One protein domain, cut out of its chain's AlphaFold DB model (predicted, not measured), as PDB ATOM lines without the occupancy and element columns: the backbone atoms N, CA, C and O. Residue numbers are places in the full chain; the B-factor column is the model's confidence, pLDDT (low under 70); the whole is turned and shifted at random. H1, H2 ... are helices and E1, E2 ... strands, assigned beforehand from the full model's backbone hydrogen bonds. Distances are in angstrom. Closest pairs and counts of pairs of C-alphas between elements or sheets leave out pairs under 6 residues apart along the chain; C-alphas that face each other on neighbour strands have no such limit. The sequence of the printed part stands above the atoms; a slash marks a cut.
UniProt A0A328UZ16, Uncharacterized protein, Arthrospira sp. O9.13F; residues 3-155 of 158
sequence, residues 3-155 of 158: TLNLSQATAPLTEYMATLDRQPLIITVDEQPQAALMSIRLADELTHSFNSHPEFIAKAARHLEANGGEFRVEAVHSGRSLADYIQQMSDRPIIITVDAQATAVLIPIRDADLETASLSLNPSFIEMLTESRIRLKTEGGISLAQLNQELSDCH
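What this domain is: This is residues 3 to 155 of the 158 residues of an uncharacterized protein of Arthrospira sp. O9.13F (UniProt A0A328UZ16). A strongly twisted six-stranded sheet has short helices over both faces, H1 and H4 over one, H2 and H5 over the other. From this compact body, which with the first part of H6 spans 51 by 32 by 25 A, H6 runs outward beyond its contact with H2 at residues 126 to 130, and residues 135 to 140 and 142 to 155, with the last part of H6 and the whole of H7, stick out. The printed part has 153 residues, in the order E1 H1 E2 E3 H2 H3 E4 H4 E5 E6 H5 H6 H7, and is of mixed class, helices and strands. The mixed sheet has the order E1 E2 E3 E6 E5 E4. The whole is only just loose, close to compact, with a radius of gyration of the C-alphas of 18.3 A, and elongated, spanning 62 by 34 by 25 A.

Where its parts are: E1, residues 3 to 5, begins at C-alpha 3 (110.872, 132.532, 142.470). H1 is residues 13 to 17, E2 25 to 29, and E3 32 to 39, 21.7 A long. H2 is residues 40 to 49, H3 57 to 66, E4 72 to 75, H4 82 to 87 and E5 94 to 98. E6, residues 101 to 108, is 21.3 A long. H5 is residues 114 to 120; H6, residues 123 to 139, is 23.6 A long. H7, residues 144 to 153, ends at C-alpha 153 (70.124, 119.040, 136.032).

How they stand to each other: E1 and E2 are parallel, with N 4 and O 26 2.9 A apart. E2 and E3 form a hairpin, with N 27 and O 35 at 2.8 A. E3 and E6 are antiparallel, with N 36 and O 107 at 2.8 A. E5 and E6 form a hairpin, with N 94 and O 106 at 2.8 A. E5 and E4 are parallel, with N 95 and O 72 at 2.9 A. E1, H1, E2 and E4, H4, E5 are strand-helix-strand units, parallel neighbour strands joined through a helix, with right-handed crossovers. E3, H2 H3, E4 is a split unit, with E6 and E5 between its strands, also right-handed. H1 lies over E6 at a height over the sheet of 8.5 A. H2 stands up from the sheet at 66 degrees. H5 runs along the strands, at 25 degrees to E2 on the local plane. H3, not on the sheet, is close to but not clearly touching H2, closest at C-alphas 61 and 47, 6.9 A. H6 touches H2 with residues 126 to 130 alone, closest at C-alphas 130 and 49, 4.9 A, the same way at a shallow tilt of 32 degrees. H7 is apart from H6. In each helix every O i to N i+4 pair is within hydrogen-bond range.

The domain as a whole: The C-alphas of Gly 79 and Asp 153 are the two farthest apart, 62.7 A. The printed part has no cut, and no link is long. Mean pLDDT of the printed part is 80.5; residues 44 to 71 and 154 to 155 are under 70.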
ATOM      1  N   THR A   3     110.238 131.715 143.509       93.88
ATOM      2  CA  THR A   3     110.872 132.532 142.470       93.88
ATOM      3  C   THR A   3     112.168 133.126 143.011       93.88
ATOM      4  O   THR A   3     112.287 133.391 144.208       93.88
ATOM      5  N   LEU A   4     113.155 133.307 142.139       96.12
ATOM      6  CA  LEU A   4     114.442 133.911 142.464       96.12
ATOM      7  C   LEU A   4     114.891 134.786 141.300       96.12
ATOM      8  O   LEU A   4     114.966 134.317 140.169       96.12
ATOM      9  N   ASN A   5     115.223 136.046 141.568       96.69
ATOM     10  CA  ASN A   5     115.826 136.883 140.539       96.69
ATOM     11  C   ASN A   5     117.272 136.422 140.284       96.69
ATOM     12  O   ASN A   5     118.014 136.154 141.228       96.69
ATOM     13  N   LEU A   6     117.700 136.358 139.023       95.56
ATOM     14  CA  LEU A   6     119.035 135.910 138.627       95.56
ATOM     15  C   LEU A   6     120.148 136.718 139.309       95.56
ATOM     16  O   LEU A   6     121.167 136.148 139.688       95.56
ATOM     17  N   SER A   7     119.939 138.020 139.534       95.50
ATOM     18  CA  SER A   7     120.893 138.880 140.256       95.50
ATOM     19  C   SER A   7     121.106 138.471 141.719       95.50
ATOM     20  O   SER A   7     122.123 138.813 142.314       95.50
ATOM     21  N   GLN A   8     120.167 137.714 142.294       95.62
ATOM     22  CA  GLN A   8     120.219 137.174 143.653       95.62
ATOM     23  C   GLN A   8     120.708 135.717 143.681       95.62
ATOM     24  O   GLN A   8     120.916 135.158 144.757       95.62
ATOM     25  N   ALA A   9     120.897 135.086 142.518       94.62
ATOM     26  CA  ALA A   9     121.299 133.688 142.380       94.62
ATOM     27  C   ALA A   9     122.821 133.482 142.546       94.62
ATOM     28  O   ALA A   9     123.442 132.713 141.811       94.62
ATOM     29  N   THR A  10     123.429 134.194 143.501       94.31
ATOM     30  CA  THR A  10     124.884 134.244 143.712       94.31
ATOM     31  C   THR A  10     125.406 133.133 144.620       94.31
ATOM     32  O   THR A  10     126.614 132.913 144.668       94.31
ATOM     33  N   ALA A  11     124.532 132.441 145.355       94.31
ATOM     34  CA  ALA A  11     124.943 131.322 146.198       94.31
ATOM     35  C   ALA A  11     125.317 130.089 145.347       94.31
ATOM     36  O   ALA A  11     124.892 129.976 144.186       94.31
ATOM     37  N   PRO A  12     126.104 129.145 145.891       94.56
ATOM     38  CA  PRO A  12     126.402 127.887 145.220       94.56
ATOM     39  C   PRO A  12     125.131 127.133 144.813       94.56
ATOM     40  O   PRO A  12     124.163 127.063 145.570       94.56
ATOM     41  N   LEU A  13     125.156 126.499 143.637       93.12
ATOM     42  CA  LEU A  13     124.033 125.700 143.125       93.12
ATOM     43  C   LEU A  13     123.532 124.649 144.138       93.12
ATOM     44  O   LEU A  13     122.329 124.414 144.253       93.12
ATOM     45  N   THR A  14     124.446 124.058 144.912       91.00
ATOM     46  CA  THR A  14     124.145 123.060 145.948       91.00
ATOM     47  C   THR A  14     123.202 123.574 147.034       91.00
ATOM     48  O   THR A  14     122.376 122.805 147.526       91.00
ATOM     49  N   GLU A  15     123.277 124.856 147.394       92.50
ATOM     50  CA  GLU A  15     122.412 125.439 148.425       92.50
ATOM     51  C   GLU A  15     120.962 125.510 147.954       92.50
ATOM     52  O   GLU A  15     120.046 125.128 148.682       92.50
ATOM     53  N   TYR A  16     120.742 125.914 146.701       92.69
ATOM     54  CA  TYR A  16     119.406 125.898 146.112       92.69
ATOM     55  C   TYR A  16     118.890 124.466 145.982       92.69
ATOM     56  O   TYR A  16     117.747 124.200 146.359       92.69
ATOM     57  N   MET A  17     119.746 123.537 145.537       90.44
ATOM     58  CA  MET A  17     119.409 122.118 145.389       90.44
ATOM     59  C   MET A  17     118.955 121.458 146.688       90.44
ATOM     60  O   MET A  17     117.995 120.689 146.669       90.44
ATOM     61  N   ALA A  18     119.573 121.804 147.821       88.38
ATOM     62  CA  ALA A  18     119.175 121.299 149.133       88.38
ATOM     63  C   ALA A  18     117.724 121.662 149.510       88.38
ATOM     64  O   ALA A  18     117.132 121.031 150.381       88.38
ATOM     65  N   THR A  19     117.135 122.659 148.844       87.44
ATOM     66  CA  THR A  19     115.773 123.140 149.112       87.44
ATOM     67  C   THR A  19     114.737 122.730 148.059       87.44
ATOM     68  O   THR A  19     113.576 123.128 148.190       87.44
ATOM     69  N   LEU A  20     115.136 121.973 147.025       84.69
ATOM     70  CA  LEU A  20     114.305 121.704 145.839       84.69
ATOM     71  C   LEU A  20     113.180 120.689 146.037       84.69
ATOM     72  O   LEU A  20     112.296 120.656 145.190       84.69
ATOM     73  N   ASP A  21     113.213 119.891 147.109       79.31
ATOM     74  CA  ASP A  21     112.276 118.800 147.438       79.31
ATOM     75  C   ASP A  21     111.206 118.509 146.355       79.31
ATOM     76  O   ASP A  21     111.521 117.901 145.323       79.31
ATOM     77  N   ARG A  22     109.976 119.019 146.537       78.75
ATOM     78  CA  ARG A  22     108.876 118.928 145.557       78.75
ATOM     79  C   ARG A  22     108.494 120.259 144.918       78.75
ATOM     80  O   ARG A  22     107.468 120.333 144.255       78.75
ATOM     81  N   GLN A  23     109.248 121.333 145.146       86.38
ATOM     82  CA  GLN A  23     108.895 122.646 144.604       86.38
ATOM     83  C   GLN A  23     109.972 123.142 143.647       86.38
ATOM     84  O   GLN A  23     111.099 123.383 144.084       86.38
ATOM     85  N   PRO A  24     109.626 123.372 142.371       90.69
ATOM     86  CA  PRO A  24     110.559 123.973 141.442       90.69
ATOM     87  C   PRO A  24     110.863 125.414 141.856       90.69
ATOM     88  O   PRO A  24     110.022 126.129 142.425       90.69
ATOM     89  N   LEU A  25     112.091 125.821 141.558       94.62
ATOM     90  CA  LEU A  25     112.581 127.180 141.685       94.62
ATOM     91  C   LEU A  25     112.600 127.812 140.295       94.62
ATOM     92  O   LEU A  25     113.378 127.389 139.441       94.62
ATOM     93  N   ILE A  26     111.761 128.819 140.071       94.44
ATOM     94  CA  ILE A  26     111.795 129.606 138.837       94.44
ATOM     95  C   ILE A  26     112.803 130.735 139.003       94.44
ATOM     96  O   ILE A  26     112.730 131.510 139.957       94.44
ATOM     97  N   ILE A  27     113.726 130.840 138.055       96.06
ATOM     98  CA  ILE A  27     114.698 131.919 137.986       96.06
ATOM     99  C   ILE A  27     114.223 132.956 136.976       96.06
ATOM    100  O   ILE A  27     113.886 132.610 135.842       96.06
ATOM    101  N   THR A  28     114.207 134.223 137.387       96.00
ATOM    102  CA  THR A  28     113.715 135.346 136.581       96.00
ATOM    103  C   THR A  28     114.796 136.392 136.319       96.00
ATOM    104  O   THR A  28     115.702 136.589 137.125       96.00
ATOM    105  N   VAL A  29     114.686 137.099 135.198       94.94
ATOM    106  CA  VAL A  29     115.418 138.340 134.902       94.94
ATOM    107  C   VAL A  29     114.361 139.372 134.558       94.94
ATOM    108  O   VAL A  29     113.534 139.104 133.695       94.94
ATOM    109  N   ASP A  30     114.342 140.500 135.267       93.44
ATOM    110  CA  ASP A  30     113.322 141.544 135.088       93.44
ATOM    111  C   ASP A  30     111.888 140.981 135.074       93.44
ATOM    112  O   ASP A  30     111.084 141.275 134.195       93.44
ATOM    113  N   GLU A  31     111.600 140.091 136.033       92.25
ATOM    114  CA  GLU A  31     110.321 139.370 136.195       92.25
ATOM    115  C   GLU A  31     109.969 138.375 135.075       92.25
ATOM    116  O   GLU A  31     109.020 137.604 135.214       92.25
ATOM    117  N   GLN A  32     110.778 138.292 134.018       92.50
ATOM    118  CA  GLN A  32     110.627 137.305 132.955       92.50
ATOM    119  C   GLN A  32     111.280 135.980 133.360       92.50
ATOM    120  O   GLN A  32     112.465 135.973 133.717       92.50
ATOM    121  N   PRO A  33     110.561 134.845 133.311       94.19
ATOM    122  CA  PRO A  33     111.137 133.552 133.644       94.19
ATOM    123  C   PRO A  33     112.184 133.151 132.598       94.19
ATOM    124  O   PRO A  33     111.920 133.133 131.403       94.19
ATOM    125  N   GLN A  34     113.384 132.817 133.066       93.94
ATOM    126  CA  GLN A  34     114.507 132.395 132.224       93.94
ATOM    127  C   GLN A  34     114.781 130.899 132.355       93.94
ATOM    128  O   GLN A  34     115.162 130.232 131.393       93.94
ATOM    129  N   ALA A  35     114.606 130.355 133.558       94.44
ATOM    130  CA  ALA A  35     114.920 128.966 133.843       94.44
ATOM    131  C   ALA A  35     114.063 128.411 134.979       94.44
ATOM    132  O   ALA A  35     113.578 129.157 135.829       94.44
ATOM    133  N   ALA A  36     113.942 127.090 135.035       93.50
ATOM    134  CA  ALA A  36     113.442 126.368 136.193       93.50
ATOM    135  C   ALA A  36     114.490 125.368 136.672       93.50
ATOM    136  O   ALA A  36     114.990 124.561 135.891       93.50
ATOM    137  N   LEU A  37     114.784 125.399 137.967       94.06
ATOM    138  CA  LEU A  37     115.569 124.385 138.655       94.06
ATOM    139  C   LEU A  37     114.616 123.479 139.444       94.06
ATOM    140  O   LEU A  37     113.785 123.965 140.211       94.06
ATOM    141  N   MET A  38     114.732 122.165 139.271       91.81
ATOM    142  CA  MET A  38     113.879 121.188 139.957       91.81
ATOM    143  C   MET A  38     114.616 119.888 140.266       91.81
ATOM    144  O   MET A  38     115.622 119.574 139.630       91.81
ATOM    145  N   SER A  39     114.117 119.126 141.242       89.88
ATOM    146  CA  SER A  39     114.656 117.798 141.540       89.88
ATOM    147  C   SER A  39     114.391 116.834 140.379       89.88
ATOM    148  O   SER A  39     113.357 116.917 139.714       89.88
ATOM    149  N   ILE A  40     115.312 115.893 140.138       83.62
ATOM    150  CA  ILE A  40     115.127 114.876 139.088       83.62
ATOM    151  C   ILE A  40     113.872 114.029 139.346       83.62
ATOM    152  O   ILE A  40     113.169 113.673 138.415       83.62
ATOM    153  N   ARG A  41     113.532 113.795 140.622       79.25
ATOM    154  CA  ARG A  41     112.322 113.058 141.015       79.25
ATOM    155  C   ARG A  41     111.064 113.767 140.538       79.25
ATOM    156  O   ARG A  41     110.181 113.130 139.977       79.25
ATOM    157  N   LEU A  42     111.005 115.088 140.729       78.12
ATOM    158  CA  LEU A  42     109.902 115.879 140.205       78.12
ATOM    159  C   LEU A  42     109.901 115.828 138.674       78.12
ATOM    160  O   LEU A  42     108.850 115.621 138.086       78.12
ATOM    161  N   ALA A  43     111.059 115.942 138.018       72.50
ATOM    162  CA  ALA A  43     111.149 115.842 136.558       72.50
ATOM    163  C   ALA A  43     110.653 114.488 136.005       72.50
ATOM    164  O   ALA A  43     109.988 114.451 134.965       72.50
ATOM    165  N   ASP A  44     110.904 113.386 136.710       67.38
ATOM    166  CA  ASP A  44     110.386 112.064 136.357       67.38
ATOM    167  C   ASP A  44     108.857 112.009 136.499       67.38
ATOM    168  O   ASP A  44     108.170 111.530 135.590       67.38
ATOM    169  N   GLU A  45     108.309 112.559 137.591       67.50
ATOM    170  CA  GLU A  45     106.861 112.710 137.796       67.50
ATOM    171  C   GLU A  45     106.231 113.547 136.666       67.50
ATOM    172  O   GLU A  45     105.213 113.145 136.096       67.50
ATOM    173  N   LEU A  46     106.865 114.659 136.261       62.00
ATOM    174  CA  LEU A  46     106.435 115.471 135.112       62.00
ATOM    175  C   LEU A  46     106.401 114.626 133.833       62.00
ATOM    176  O   LEU A  46     105.408 114.626 133.106       62.00
ATOM    177  N   THR A  47     107.459 113.869 133.559       61.50
ATOM    178  CA  THR A  47     107.579 113.085 132.321       61.50
ATOM    179  C   THR A  47     106.466 112.039 132.204       61.50
ATOM    180  O   THR A  47     105.835 111.918 131.153       61.50
ATOM    181  N   HIS A  48     106.136 111.352 133.300       57.94
ATOM    182  CA  HIS A  48     105.028 110.388 133.333       57.94
ATOM    183  C   HIS A  48     103.663 111.067 133.156       57.94
ATOM    184  O   HIS A  48     102.776 110.540 132.482       57.94
ATOM    185  N   SER A  49     103.521 112.263 133.724       52.84
ATOM    186  CA  SER A  49     102.295 113.053 133.705       52.84
ATOM    187  C   SER A  49     101.980 113.617 132.314       52.84
ATOM    188  O   SER A  49     100.820 113.615 131.901       52.84
ATOM    189  N   PHE A  50     102.987 114.078 131.558       52.28
ATOM    190  CA  PHE A  50     102.831 114.923 130.357       52.28
ATOM    191  C   PHE A  50     102.773 114.209 128.998       52.28
ATOM    192  O   PHE A  50     102.751 114.872 127.959       52.28
ATOM    193  N   ASN A  51     102.633 112.885 128.971       45.25
ATOM    194  CA  ASN A  51     102.671 112.077 127.746       45.25
ATOM    195  C   ASN A  51     101.489 112.246 126.751       45.25
ATOM    196  O   ASN A  51     101.251 111.368 125.922       45.25
ATOM    197  N   SER A  52     100.738 113.356 126.773       42.03
ATOM    198  CA  SER A  52      99.675 113.588 125.779       42.03
ATOM    199  C   SER A  52      99.317 115.040 125.403       42.03
ATOM    200  O   SER A  52      98.353 115.197 124.661       42.03
ATOM    201  N   HIS A  53     100.084 116.091 125.757       43.06
ATOM    202  CA  HIS A  53     100.004 117.399 125.054       43.06
ATOM    203  C   HIS A  53     101.344 118.169 125.011       43.06
ATOM    204  O   HIS A  53     102.098 118.160 125.979       43.06
ATOM    205  N   PRO A  54     101.693 118.779 123.863       39.75
ATOM    206  CA  PRO A  54     102.847 118.277 123.126       39.75
ATOM    207  C   PRO A  54     103.963 119.289 122.819       39.75
ATOM    208  O   PRO A  54     105.002 118.886 122.301       39.75
ATOM    209  N   GLU A  55     103.793 120.577 123.100       41.81
ATOM    210  CA  GLU A  55     104.713 121.569 122.520       41.81
ATOM    211  C   GLU A  55     105.861 121.969 123.445       41.81
ATOM    212  O   GLU A  55     106.992 122.099 122.985       41.81
ATOM    213  N   PHE A  56     105.612 122.088 124.750       45.59
ATOM    214  CA  PHE A  56     106.631 122.539 125.701       45.59
ATOM    215  C   PHE A  56     107.403 121.359 126.311       45.59
ATOM    216  O   PHE A  56     108.585 121.161 126.031       45.59
ATOM    217  N   ILE A  57     106.712 120.490 127.059       49.06
ATOM    218  CA  ILE A  57     107.333 119.312 127.678       49.06
ATOM    219  C   ILE A  57     107.510 118.179 126.679       49.06
ATOM    220  O   ILE A  57     108.552 117.552 126.712       49.06
ATOM    221  N   ALA A  58     106.591 117.924 125.737       39.66
ATOM    222  CA  ALA A  58     106.844 116.857 124.764       39.66
ATOM    223  C   ALA A  58     107.897 117.239 123.713       39.66
ATOM    224  O   ALA A  58     108.433 116.342 123.084       39.66
ATOM    225  N   LYS A  59     108.286 118.513 123.561       42.50
ATOM    226  CA  LYS A  59     109.512 118.867 122.828       42.50
ATOM    227  C   LYS A  59     110.753 118.572 123.660       42.50
ATOM    228  O   LYS A  59     111.685 118.026 123.093       42.50
ATOM    229  N   ALA A  60     110.740 118.831 124.972       47.00
ATOM    230  CA  ALA A  60     111.819 118.447 125.888       47.00
ATOM    231  C   ALA A  60     111.944 116.913 126.039       47.00
ATOM    232  O   ALA A  60     113.026 116.372 125.857       47.00
ATOM    233  N   ALA A  61     110.833 116.210 126.261       42.66
ATOM    234  CA  ALA A  61     110.710 114.760 126.412       42.66
ATOM    235  C   ALA A  61     110.884 113.996 125.088       42.66
ATOM    236  O   ALA A  61     111.604 113.009 125.055       42.66
ATOM    237  N   ARG A  62     110.357 114.475 123.947       44.00
ATOM    238  CA  ARG A  62     110.722 113.894 122.637       44.00
ATOM    239  C   ARG A  62     112.130 114.290 122.195       44.00
ATOM    240  O   ARG A  62     112.702 113.562 121.400       44.00
ATOM    241  N   HIS A  63     112.729 115.388 122.675       44.47
ATOM    242  CA  HIS A  63     114.181 115.593 122.521       44.47
ATOM    243  C   HIS A  63     114.975 114.574 123.345       44.47
ATOM    244  O   HIS A  63     115.953 114.032 122.831       44.47
ATOM    245  N   LEU A  64     114.531 114.305 124.582       49.91
ATOM    246  CA  LEU A  64     115.065 113.263 125.470       49.91
ATOM    247  C   LEU A  64     115.004 111.884 124.809       49.91
ATOM    248  O   LEU A  64     115.990 111.154 124.858       49.91
ATOM    249  N   GLU A  65     113.909 111.563 124.122       44.59
ATOM    250  CA  GLU A  65     113.663 110.210 123.612       44.59
ATOM    251  C   GLU A  65     113.969 109.999 122.115       44.59
ATOM    252  O   GLU A  65     114.432 108.924 121.744       44.59
ATOM    253  N   ALA A  66     113.746 110.980 121.228       43.53
ATOM    254  CA  ALA A  66     113.749 110.755 119.771       43.53
ATOM    255  C   ALA A  66     115.072 111.079 119.047       43.53
ATOM    256  O   ALA A  66     115.247 110.651 117.909       43.53
ATOM    257  N   ASN A  67     116.001 111.819 119.670       40.47
ATOM    258  CA  ASN A  67     117.206 112.338 118.996       40.47
ATOM    259  C   ASN A  67     118.547 111.896 119.610       40.47
ATOM    260  O   ASN A  67     119.579 112.416 119.193       40.47
ATOM    261  N   GLY A  68     118.579 111.039 120.640       49.50
ATOM    262  CA  GLY A  68     119.800 110.908 121.460       49.50
ATOM    263  C   GLY A  68     120.327 112.284 121.929       49.50
ATOM    264  O   GLY A  68     121.533 112.522 121.949       49.50
ATOM    265  N   GLY A  69     119.409 113.231 122.179       44.34
ATOM    266  CA  GLY A  69     119.593 114.655 121.883       44.34
ATOM    267  C   GLY A  69     119.985 115.533 123.068       44.34
ATOM    268  O   GLY A  69     119.137 116.179 123.669       44.34
ATOM    269  N   GLU A  70     121.292 115.594 123.320       61.75
ATOM    270  CA  GLU A  70     122.054 116.736 123.858       61.75
ATOM    271  C   GLU A  70     121.542 117.430 125.139       61.75
ATOM    272  O   GLU A  70     121.433 118.655 125.226       61.75
ATOM    273  N   PHE A  71     121.339 116.651 126.201       59.94
ATOM    274  CA  PHE A  71     121.456 117.176 127.568       59.94
ATOM    275  C   PHE A  71     122.916 117.462 127.846       59.94
ATOM    276  O   PHE A  71     123.785 116.632 127.556       59.94
ATOM    277  N   ARG A  72     123.193 118.605 128.466       74.00
ATOM    278  CA  ARG A  72     124.505 118.782 129.076       74.00
ATOM    279  C   ARG A  72     124.442 118.153 130.459       74.00
ATOM    280  O   ARG A  72     123.671 118.596 131.304       74.00
ATOM    281  N   VAL A  73     125.207 117.091 130.675       75.62
ATOM    282  CA  VAL A  73     125.407 116.555 132.023       75.62
ATOM    283  C   VAL A  73     126.539 117.351 132.648       75.62
ATOM    284  O   VAL A  73     127.653 117.356 132.126       75.62
ATOM    285  N   GLU A  74     126.258 118.031 133.751       81.31
ATOM    286  CA  GLU A  74     127.265 118.772 134.498       81.31
ATOM    287  C   GLU A  74     127.366 118.241 135.920       81.31
ATOM    288  O   GLU A  74     126.381 118.164 136.653       81.31
ATOM    289  N   ALA A  75     128.589 117.885 136.314       84.50
ATOM    290  CA  ALA A  75     128.901 117.667 137.714       84.50
ATOM    291  C   ALA A  75     128.797 118.994 138.462       84.50
ATOM    292  O   ALA A  75     129.209 120.045 137.955       84.50
ATOM    293  N   VAL A  76     128.260 118.955 139.678       86.81
ATOM    294  CA  VAL A  76     128.234 120.137 140.525       86.81
ATOM    295  C   VAL A  76     129.665 120.529 140.897       86.81
ATOM    296  O   VAL A  76     130.446 119.731 141.412       86.81
ATOM    297  N   HIS A  77     130.025 121.771 140.603       85.44
ATOM    298  CA  HIS A  77     131.316 122.339 140.975       85.44
ATOM    299  C   HIS A  77     131.169 123.154 142.259       85.44
ATOM    300  O   HIS A  77     130.379 124.101 142.308       85.44
ATOM    301  N   SER A  78     131.950 122.805 143.284       77.00
ATOM    302  CA  SER A  78     131.997 123.541 144.548       77.00
ATOM    303  C   SER A  78     132.318 125.016 144.302       77.00
ATOM    304  O   SER A  78     133.331 125.344 143.690       77.00
ATOM    305  N   GLY A  79     131.446 125.903 144.782       83.94
ATOM    306  CA  GLY A  79     131.620 127.354 144.677       83.94
ATOM    307  C   GLY A  79     131.114 127.993 143.382       83.94
ATOM    308  O   GLY A  79     131.092 129.217 143.309       83.94
ATOM    309  N   ARG A  80     130.663 127.219 142.383       92.12
ATOM    310  CA  ARG A  80     130.014 127.791 141.193       92.12
ATOM    311  C   ARG A  80     128.565 128.167 141.508       92.12
ATOM    312  O   ARG A  80     127.804 127.338 142.021       92.12
ATOM    313  N   SER A  81     128.192 129.409 141.209       94.81
ATOM    314  CA  SER A  81     126.871 129.943 141.546       94.81
ATOM    315  C   SER A  81     125.794 129.453 140.580       94.81
ATOM    316  O   SER A  81     126.093 129.118 139.434       94.81
ATOM    317  N   LEU A  82     124.527 129.442 141.010       93.69
ATOM    318  CA  LEU A  82     123.396 129.141 140.119       93.69
ATOM    319  C   LEU A  82     123.347 130.109 138.921       93.69
ATOM    320  O   LEU A  82     123.078 129.676 137.799       93.69
ATOM    321  N   ALA A  83     123.667 131.388 139.135       94.00
ATOM    322  CA  ALA A  83     123.751 132.370 138.059       94.00
ATOM    323  C   ALA A  83     124.763 131.967 136.972       94.00
ATOM    324  O   ALA A  83     124.443 132.070 135.790       94.00
ATOM    325  N   ASP A  84     125.931 131.429 137.342       93.50
ATOM    326  CA  ASP A  84     126.949 130.984 136.375       93.50
ATOM    327  C   ASP A  84     126.480 129.803 135.520       93.50
ATOM    328  O   ASP A  84     126.909 129.652 134.373       93.50
ATOM    329  N   TYR A  85     125.651 128.916 136.079       91.62
ATOM    330  CA  TYR A  85     125.043 127.831 135.306       91.62
ATOM    331  C   TYR A  85     124.037 128.392 134.310       91.62
ATOM    332  O   TYR A  85     124.083 128.009 133.148       91.62
ATOM    333  N   ILE A  86     123.187 129.330 134.735       91.75
ATOM    334  CA  ILE A  86     122.139 129.928 133.897       91.75
ATOM    335  C   ILE A  86     122.723 130.808 132.791       91.75
ATOM    336  O   ILE A  86     122.294 130.714 131.651       91.75
ATOM    337  N   GLN A  87     123.737 131.623 133.079       90.81
ATOM    338  CA  GLN A  87     124.379 132.472 132.067       90.81
ATOM    339  C   GLN A  87     125.092 131.658 130.978       90.81
ATOM    340  O   GLN A  87     125.187 132.095 129.835       90.81
ATOM    341  N   GLN A  88     125.594 130.471 131.325       88.00
ATOM    342  CA  GLN A  88     126.200 129.530 130.377       88.00
ATOM    343  C   GLN A  88     125.208 128.475 129.877       88.00
ATOM    344  O   GLN A  88     125.588 127.569 129.119       88.00
ATOM    345  N   MET A  89     123.961 128.545 130.344       85.00
ATOM    346  CA  MET A  89     122.892 127.682 129.894       85.00
ATOM    347  C   MET A  89     122.489 128.187 128.522       85.00
ATOM    348  O   MET A  89     121.989 129.293 128.348       85.00
ATOM    349  N   SER A  90     122.780 127.368 127.524       78.12
ATOM    350  CA  SER A  90     122.251 127.584 126.190       78.12
ATOM    351  C   SER A  90     120.774 127.190 126.163       78.12
ATOM    352  O   SER A  90     120.121 126.945 127.172       78.12
ATOM    353  N   ASP A  91     120.265 127.003 124.963       80.12
ATOM    354  CA  ASP A  91     118.907 126.572 124.692       80.12
ATOM    355  C   ASP A  91     118.592 125.102 125.049       80.12
ATOM    356  O   ASP A  91     117.693 124.491 124.466       80.12
ATOM    357  N   ARG A  92     119.326 124.508 125.991       81.75
ATOM    358  CA  ARG A  92     119.277 123.076 126.290       81.75
ATOM    359  C   ARG A  92     119.170 122.828 127.791       81.75
ATOM    360  O   ARG A  92     119.845 123.521 128.552       81.75
ATOM    361  N   PRO A  93     118.380 121.830 128.220       85.06
ATOM    362  CA  PRO A  93     118.355 121.421 129.615       85.06
ATOM    363  C   PRO A  93     119.719 120.900 130.083       85.06
ATOM    364  O   PRO A  93     120.443 120.231 129.335       85.06
ATOM    365  N   ILE A  94     120.040 121.175 131.343       87.88
ATOM    366  CA  ILE A  94     121.245 120.691 132.017       87.88
ATOM    367  C   ILE A  94     120.823 119.703 133.103       87.88
ATOM    368  O   ILE A  94     120.014 120.033 133.971       87.88
ATOM    369  N   ILE A  95     121.389 118.497 133.072       86.25
ATOM    370  CA  ILE A  95     121.255 117.524 134.159       86.25
ATOM    371  C   ILE A  95     122.409 117.755 135.122       86.25
ATOM    372  O   ILE A  95     123.575 117.652 134.742       86.25
ATOM    373  N   ILE A  96     122.078 118.044 136.374       89.25
ATOM    374  CA  ILE A  96     123.059 118.298 137.421       89.25
ATOM    375  C   ILE A  96     123.291 117.005 138.197       89.25
ATOM    376  O   ILE A  96     122.348 116.410 138.738       89.25
ATOM    377  N   THR A  97     124.554 116.588 138.277       83.38
ATOM    378  CA  THR A  97     124.973 115.420 139.055       83.38
ATOM    379  C   THR A  97     125.741 115.819 140.312       83.38
ATOM    380  O   THR A  97     126.552 116.745 140.306       83.38
ATOM    381  N   VAL A  98     125.484 115.102 141.403       85.12
ATOM    382  CA  VAL A  98     126.240 115.163 142.661       85.12
ATOM    383  C   VAL A  98     126.754 113.755 142.911       85.12
ATOM    384  O   VAL A  98     125.968 112.816 142.830       85.12
ATOM    385  N   ASP A  99     128.059 113.584 143.117       85.25
ATOM    386  CA  ASP A  99     128.687 112.263 143.295       85.25
ATOM    387  C   ASP A  99     128.296 111.245 142.201       85.25
ATOM    388  O   ASP A  99     127.975 110.090 142.469       85.25
ATOM    389  N   ALA A 100     128.292 111.700 140.941       78.62
ATOM    390  CA  ALA A 100     127.863 110.949 139.754       78.62
ATOM    391  C   ALA A 100     126.375 110.528 139.720       78.62
ATOM    392  O   ALA A 100     125.953 109.847 138.787       78.62
ATOM    393  N   GLN A 101     125.555 110.983 140.669       78.50
ATOM    394  CA  GLN A 101     124.115 110.753 140.689       78.50
ATOM    395  C   GLN A 101     123.348 111.981 140.179       78.50
ATOM    396  O   GLN A 101     123.484 113.088 140.708       78.50
ATOM    397  N   ALA A 102     122.497 111.792 139.168       82.38
ATOM    398  CA  ALA A 102     121.576 112.830 138.706       82.38
ATOM    399  C   ALA A 102     120.644 113.240 139.852       82.38
ATOM    400  O   ALA A 102     119.958 112.402 140.434       82.38
ATOM    401  N   THR A 103     120.658 114.523 140.199       87.38
ATOM    402  CA  THR A 103     119.962 115.034 141.391       87.38
ATOM    403  C   THR A 103     118.961 116.125 141.037       87.38
ATOM    404  O   THR A 103     117.877 116.188 141.620       87.38
ATOM    405  N   ALA A 104     119.291 116.964 140.057       90.06
ATOM    406  CA  ALA A 104     118.431 118.049 139.614       90.06
ATOM    407  C   ALA A 104     118.511 118.243 138.101       90.06
ATOM    408  O   ALA A 104     119.445 117.782 137.442       90.06
ATOM    409  N   VAL A 105     117.529 118.961 137.572       89.12
ATOM    410  CA  VAL A 105     117.497 119.418 136.187       89.12
ATOM    411  C   VAL A 105     117.289 120.925 136.189       89.12
ATOM    412  O   VAL A 105     116.438 121.443 136.915       89.12
ATOM    413  N   LEU A 106     118.077 121.619 135.374       91.38
ATOM    414  CA  LEU A 106     117.900 123.025 135.049       91.38
ATOM    415  C   LEU A 106     117.359 123.120 133.619       91.38
ATOM    416  O   LEU A 106     117.977 122.614 132.683       91.38
ATOM    417  N   ILE A 107     116.187 123.728 133.454       89.56
ATOM    418  CA  ILE A 107     115.453 123.773 132.185       89.56
ATOM    419  C   ILE A 107     115.300 125.235 131.755       89.56
ATOM    420  O   ILE A 107     114.800 126.028 132.555       89.56
ATOM    421  N   PRO A 108     115.677 125.612 130.520       91.25
ATOM    422  CA  PRO A 108     115.380 126.942 129.998       91.25
ATOM    423  C   PRO A 108     113.870 127.117 129.798       91.25
ATOM    424  O   PRO A 108     113.205 126.235 129.252       91.25
ATOM    425  N   ILE A 109     113.332 128.264 130.209       89.31
ATOM    426  CA  ILE A 109     111.941 128.647 129.942       89.31
ATOM    427  C   ILE A 109     111.945 129.587 128.738       89.31
ATOM    428  O   ILE A 109     112.687 130.563 128.713       89.31
ATOM    429  N   ARG A 110     111.129 129.274 127.728       83.81
ATOM    430  CA  ARG A 110     110.938 130.108 126.537       83.81
ATOM    431  C   ARG A 110     109.468 130.376 126.320       83.81
ATOM    432  O   ARG A 110     108.658 129.485 126.566       83.81
ATOM    433  N   ASP A 111     109.178 131.572 125.819       82.50
ATOM    434  CA  ASP A 111     107.855 131.962 125.328       82.50
ATOM    435  C   ASP A 111     106.726 131.708 126.341       82.50
ATOM    436  O   ASP A 111     105.595 131.403 125.974       82.50
ATOM    437  N   ALA A 112     107.044 131.820 127.631       83.31
ATOM    438  CA  ALA A 112     106.097 131.672 128.721       83.31
ATOM    439  C   ALA A 112     106.262 132.848 129.674       83.31
ATOM    440  O   ALA A 112     107.379 133.191 130.062       83.31
ATOM    441  N   ASP A 113     105.146 133.449 130.062       89.12
ATOM    442  CA  ASP A 113     105.134 134.372 131.186       89.12
ATOM    443  C   ASP A 113     105.300 133.612 132.512       89.12
ATOM    444  O   ASP A 113     105.253 132.375 132.595       89.12
ATOM    445  N   LEU A 114     105.533 134.376 133.578       87.56
ATOM    446  CA  LEU A 114     105.738 133.810 134.901       87.56
ATOM    447  C   LEU A 114     104.518 133.015 135.378       87.56
ATOM    448  O   LEU A 114     104.705 131.980 136.011       87.56
ATOM    449  N   GLU A 115     103.293 133.451 135.082       87.81
ATOM    450  CA  GLU A 115     102.063 132.769 135.505       87.81
ATOM    451  C   GLU A 115     101.960 131.377 134.875       87.81
ATOM    452  O   GLU A 115     101.793 130.375 135.575       87.81
ATOM    453  N   THR A 116     102.170 131.305 133.565       86.69
ATOM    454  CA  THR A 116     102.169 130.083 132.766       86.69
ATOM    455  C   THR A 116     103.243 129.123 133.254       86.69
ATOM    456  O   THR A 116     102.962 127.942 133.482       86.69
ATOM    457  N   ALA A 117     104.465 129.620 133.466       86.00
ATOM    458  CA  ALA A 117     105.553 128.817 134.008       86.00
ATOM    459  C   ALA A 117     105.226 128.317 135.423       86.00
ATOM    460  O   ALA A 117     105.480 127.157 135.752       86.00
ATOM    461  N   SER A 118     104.602 129.169 136.240       86.25
ATOM    462  CA  SER A 118     104.247 128.843 137.618       86.25
ATOM    463  C   SER A 118     103.200 127.748 137.719       86.25
ATOM    464  O   SER A 118     103.339 126.827 138.523       86.25
ATOM    465  N   LEU A 119     102.153 127.845 136.904       86.31
ATOM    466  CA  LEU A 119     101.074 126.870 136.869       86.31
ATOM    467  C   LEU A 119     101.551 125.542 136.278       86.31
ATOM    468  O   LEU A 119     101.303 124.486 136.855       86.31
ATOM    469  N   SER A 120     102.293 125.598 135.169       83.19
ATOM    470  CA  SER A 120     102.787 124.406 134.466       83.19
ATOM    471  C   SER A 120     103.731 123.556 135.318       83.19
ATOM    472  O   SER A 120     103.813 122.345 135.127       83.19
ATOM    473  N   LEU A 121     104.436 124.188 136.259       84.12
ATOM    474  CA  LEU A 121     105.371 123.536 137.169       84.12
ATOM    475  C   LEU A 121     104.782 123.310 138.576       84.12
ATOM    476  O   LEU A 121     105.496 122.876 139.479       84.12
ATOM    477  N   ASN A 122     103.495 123.598 138.796       85.75
ATOM    478  CA  ASN A 122     102.848 123.409 140.092       85.75
ATOM    479  C   ASN A 122     102.544 121.917 140.352       85.75
ATOM    480  O   ASN A 122     101.747 121.338 139.610       85.75
ATOM    481  N   PRO A 123     103.090 121.296 141.419       81.62
ATOM    482  CA  PRO A 123     102.923 119.861 141.676       81.62
ATOM    483  C   PRO A 123     101.466 119.398 141.774       81.62
ATOM    484  O   PRO A 123     101.119 118.365 141.215       81.62
ATOM    485  N   SER A 124     100.599 120.175 142.425       85.69
ATOM    486  CA  SER A 124      99.179 119.832 142.560       85.69
ATOM    487  C   SER A 124      98.445 119.910 141.222       85.69
ATOM    488  O   SER A 124      97.574 119.094 140.939       85.69
ATOM    489  N   PHE A 125      98.814 120.871 140.370       84.75
ATOM    490  CA  PHE A 125      98.267 120.955 139.015       84.75
ATOM    491  C   PHE A 125      98.703 119.757 138.164       84.75
ATOM    492  O   PHE A 125      97.901 119.189 137.427       84.75
ATOM    493  N   ILE A 126      99.961 119.341 138.304       81.25
ATOM    494  CA  ILE A 126     100.510 118.166 137.624       81.25
ATOM    495  C   ILE A 126      99.789 116.894 138.074       81.25
ATOM    496  O   ILE A 126      99.357 116.119 137.226       81.25
ATOM    497  N   GLU A 127      99.611 116.702 139.381       83.88
ATOM    498  CA  GLU A 127      98.887 115.562 139.951       83.88
ATOM    499  C   GLU A 127      97.450 115.494 139.418       83.88
ATOM    500  O   GLU A 127      97.047 114.478 138.850       83.88
ATOM    501  N   MET A 128      96.722 116.614 139.464       86.88
ATOM    502  CA  MET A 128      95.368 116.721 138.916       86.88
ATOM    503  C   MET A 128      95.315 116.386 137.417       86.88
ATOM    504  O   MET A 128      94.409 115.678 136.965       86.88
ATOM    505  N   LEU A 129      96.269 116.883 136.621       82.38
ATOM    506  CA  LEU A 129      96.356 116.561 135.193       82.38
ATOM    507  C   LEU A 129      96.614 115.071 134.963       82.38
ATOM    508  O   LEU A 129      96.051 114.488 134.035       82.38
ATOM    509  N   THR A 130      97.452 114.456 135.789       80.56
ATOM    510  CA  THR A 130      97.773 113.030 135.710       80.56
ATOM    511  C   THR A 130      96.564 112.176 136.009       80.56
ATOM    512  O   THR A 130      96.217 111.321 135.194       80.56
ATOM    513  N   GLU A 131      95.868 112.452 137.109       86.44
ATOM    514  CA  GLU A 131      94.622 111.770 137.449       86.44
ATOM    515  C   GLU A 131      93.579 111.937 136.342       86.44
ATOM    516  O   GLU A 131      93.007 110.955 135.868       86.44
ATOM    517  N   SER A 132      93.397 113.165 135.848       86.69
ATOM    518  CA  SER A 132      92.456 113.460 134.762       86.69
ATOM    519  C   SER A 132      92.782 112.672 133.492       86.69
ATOM    520  O   SER A 132      91.885 112.160 132.826       86.69
ATOM    521  N   ARG A 133      94.067 112.532 133.152       82.25
ATOM    522  CA  ARG A 133      94.520 111.760 131.986       82.25
ATOM    523  C   ARG A 133      94.355 110.259 132.178       82.25
ATOM    524  O   ARG A 133      94.000 109.577 131.216       82.25
ATOM    525  N   ILE A 134      94.625 109.742 133.376       86.06
ATOM    526  CA  ILE A 134      94.383 108.334 133.711       86.06
ATOM    527  C   ILE A 134      92.898 108.038 133.522       86.06
ATOM    528  O   ILE A 134      92.563 107.151 132.740       86.06
ATOM    529  N   ARG A 135      92.026 108.856 134.122       87.31
ATOM    530  CA  ARG A 135      90.573 108.736 133.982       87.31
ATOM    531  C   ARG A 135      90.118 108.841 132.534       87.31
ATOM    532  O   ARG A 135      89.370 107.990 132.079       87.31
ATOM    533  N   LEU A 136      90.632 109.798 131.763       86.44
ATOM    534  CA  LEU A 136      90.301 109.915 130.339       86.44
ATOM    535  C   LEU A 136      90.637 108.636 129.553       86.44
ATOM    536  O   LEU A 136      89.888 108.252 128.658       86.44
ATOM    537  N   LYS A 137      91.754 107.969 129.873       84.25
ATOM    538  CA  LYS A 137      92.150 106.709 129.225       84.25
ATOM    539  C   LYS A 137      91.302 105.516 129.672       84.25
ATOM    540  O   LYS A 137      91.068 104.628 128.859       84.25
ATOM    541  N   THR A 138      90.894 105.463 130.940       89.94
ATOM    542  CA  THR A 138      90.176 104.311 131.516       89.94
ATOM    543  C   THR A 138      88.660 104.420 131.391       89.94
ATOM    544  O   THR A 138      87.993 103.421 131.144       89.94
ATOM    545  N   GLU A 139      88.119 105.621 131.567       91.75
ATOM    546  CA  GLU A 139      86.684 105.932 131.621       91.75
ATOM    547  C   GLU A 139      86.190 106.601 130.328       91.75
ATOM    548  O   GLU A 139      84.997 106.568 130.034       91.75
ATOM    549  N   GLY A 140      87.094 107.178 129.530       88.62
ATOM    550  CA  GLY A 140      86.736 107.991 128.370       88.62
ATOM    551  C   GLY A 140      86.454 109.452 128.734       88.62
ATOM    552  O   GLY A 140      86.629 109.890 129.870       88.62
ATOM    553  N   GLY A 141      86.081 110.242 127.727       89.25
ATOM    554  CA  GLY A 141      85.721 111.650 127.895       89.25
ATOM    555  C   GLY A 141      84.212 111.846 128.024       89.25
ATOM    556  O   GLY A 141      83.422 110.978 127.659       89.25
ATOM    557  N   ILE A 142      83.819 113.026 128.486       90.06
ATOM    558  CA  ILE A 142      82.424 113.468 128.547       90.06
ATOM    559  C   ILE A 142      82.095 114.208 127.245       90.06
ATOM    560  O   ILE A 142      82.841 115.089 126.814       90.06
ATOM    561  N   SER A 143      80.997 113.833 126.585       90.38
ATOM    562  CA  SER A 143      80.535 114.547 125.390       90.38
ATOM    563  C   SER A 143      79.887 115.883 125.758       90.38
ATOM    564  O   SER A 143      79.340 116.049 126.847       90.38
ATOM    565  N   LEU A 144      79.867 116.830 124.817       90.94
ATOM    566  CA  LEU A 144      79.211 118.126 125.024       90.94
ATOM    567  C   LEU A 144      77.717 117.982 125.376       90.94
ATOM    568  O   LEU A 144      77.196 118.745 126.182       90.94
ATOM    569  N   ALA A 145      77.032 116.990 124.796       92.25
ATOM    570  CA  ALA A 145      75.628 116.718 125.096       92.25
ATOM    571  C   ALA A 145      75.434 116.235 126.544       92.25
ATOM    572  O   ALA A 145      74.531 116.711 127.224       92.25
ATOM    573  N   GLN A 146      76.306 115.340 127.023       89.06
ATOM    574  CA  GLN A 146      76.293 114.879 128.416       89.06
ATOM    575  C   GLN A 146      76.605 116.022 129.390       89.06
ATOM    576  O   GLN A 146      75.898 116.178 130.377       89.06
ATOM    577  N   LEU A 147      77.586 116.873 129.070       91.50
ATOM    578  CA  LEU A 147      77.922 118.043 129.887       91.50
ATOM    579  C   LEU A 147      76.737 118.993 130.055       91.50
ATOM    580  O   LEU A 147      76.425 119.419 131.164       91.50
ATOM    581  N   ASN A 148      76.065 119.316 128.951       90.38
ATOM    582  CA  ASN A 148      74.918 120.216 128.982       90.38
ATOM    583  C   ASN A 148      73.747 119.626 129.777       90.38
ATOM    584  O   ASN A 148      73.034 120.381 130.439       90.38
ATOM    585  N   GLN A 149      73.561 118.304 129.738       90.31
ATOM    586  CA  GLN A 149      72.554 117.619 130.544       90.31
ATOM    587  C   GLN A 149      72.869 117.746 132.043       90.31
ATOM    588  O   GLN A 149      72.034 118.247 132.789       90.31
ATOM    589  N   GLU A 150      74.090 117.405 132.469       88.00
ATOM    590  CA  GLU A 150      74.503 117.483 133.881       88.00
ATOM    591  C   GLU A 150      74.409 118.910 134.448       88.00
ATOM    592  O   GLU A 150      73.939 119.117 135.568       88.00
ATOM    593  N   LEU A 151      74.800 119.919 133.663       89.25
ATOM    594  CA  LEU A 151      74.701 121.324 134.075       89.25
ATOM    595  C   LEU A 151      73.249 121.807 134.184       89.25
ATOM    596  O   LEU A 151      72.932 122.590 135.082       89.25
ATOM    597  N   SER A 152      72.372 121.334 133.295       86.12
ATOM    598  CA  SER A 152      70.941 121.656 133.333       86.12
ATOM    599  C   SER A 152      70.255 121.003 134.536       86.12
ATOM    600  O   SER A 152      69.434 121.642 135.196       86.12
ATOM    601  N   ASP A 153      70.647 119.773 134.876       80.31
ATOM    602  CA  ASP A 153      70.124 119.040 136.032       80.31
ATOM    603  C   ASP A 153      70.546 119.698 137.364       80.31
ATOM    604  O   ASP A 153      69.760 119.743 138.311       80.31
ATOM    605  N   CYS A 154      71.729 120.330 137.420       68.50
ATOM    606  CA  CYS A 154      72.172 121.138 138.567       68.50
ATOM    607  C   CYS A 154      71.406 122.463 138.762       68.50
ATOM    608  O   CYS A 154      71.501 123.054 139.834       68.50
ATOM    609  N   HIS A 155      70.693 122.964 137.748       61.38
ATOM    610  CA  HIS A 155      69.978 124.250 137.793       61.38
ATOM    611  C   HIS A 155      68.469 124.113 138.029       61.38
ATOM    612  O   HIS A 155      67.743 125.088 137.853       61.38
TER     613      HIS A 155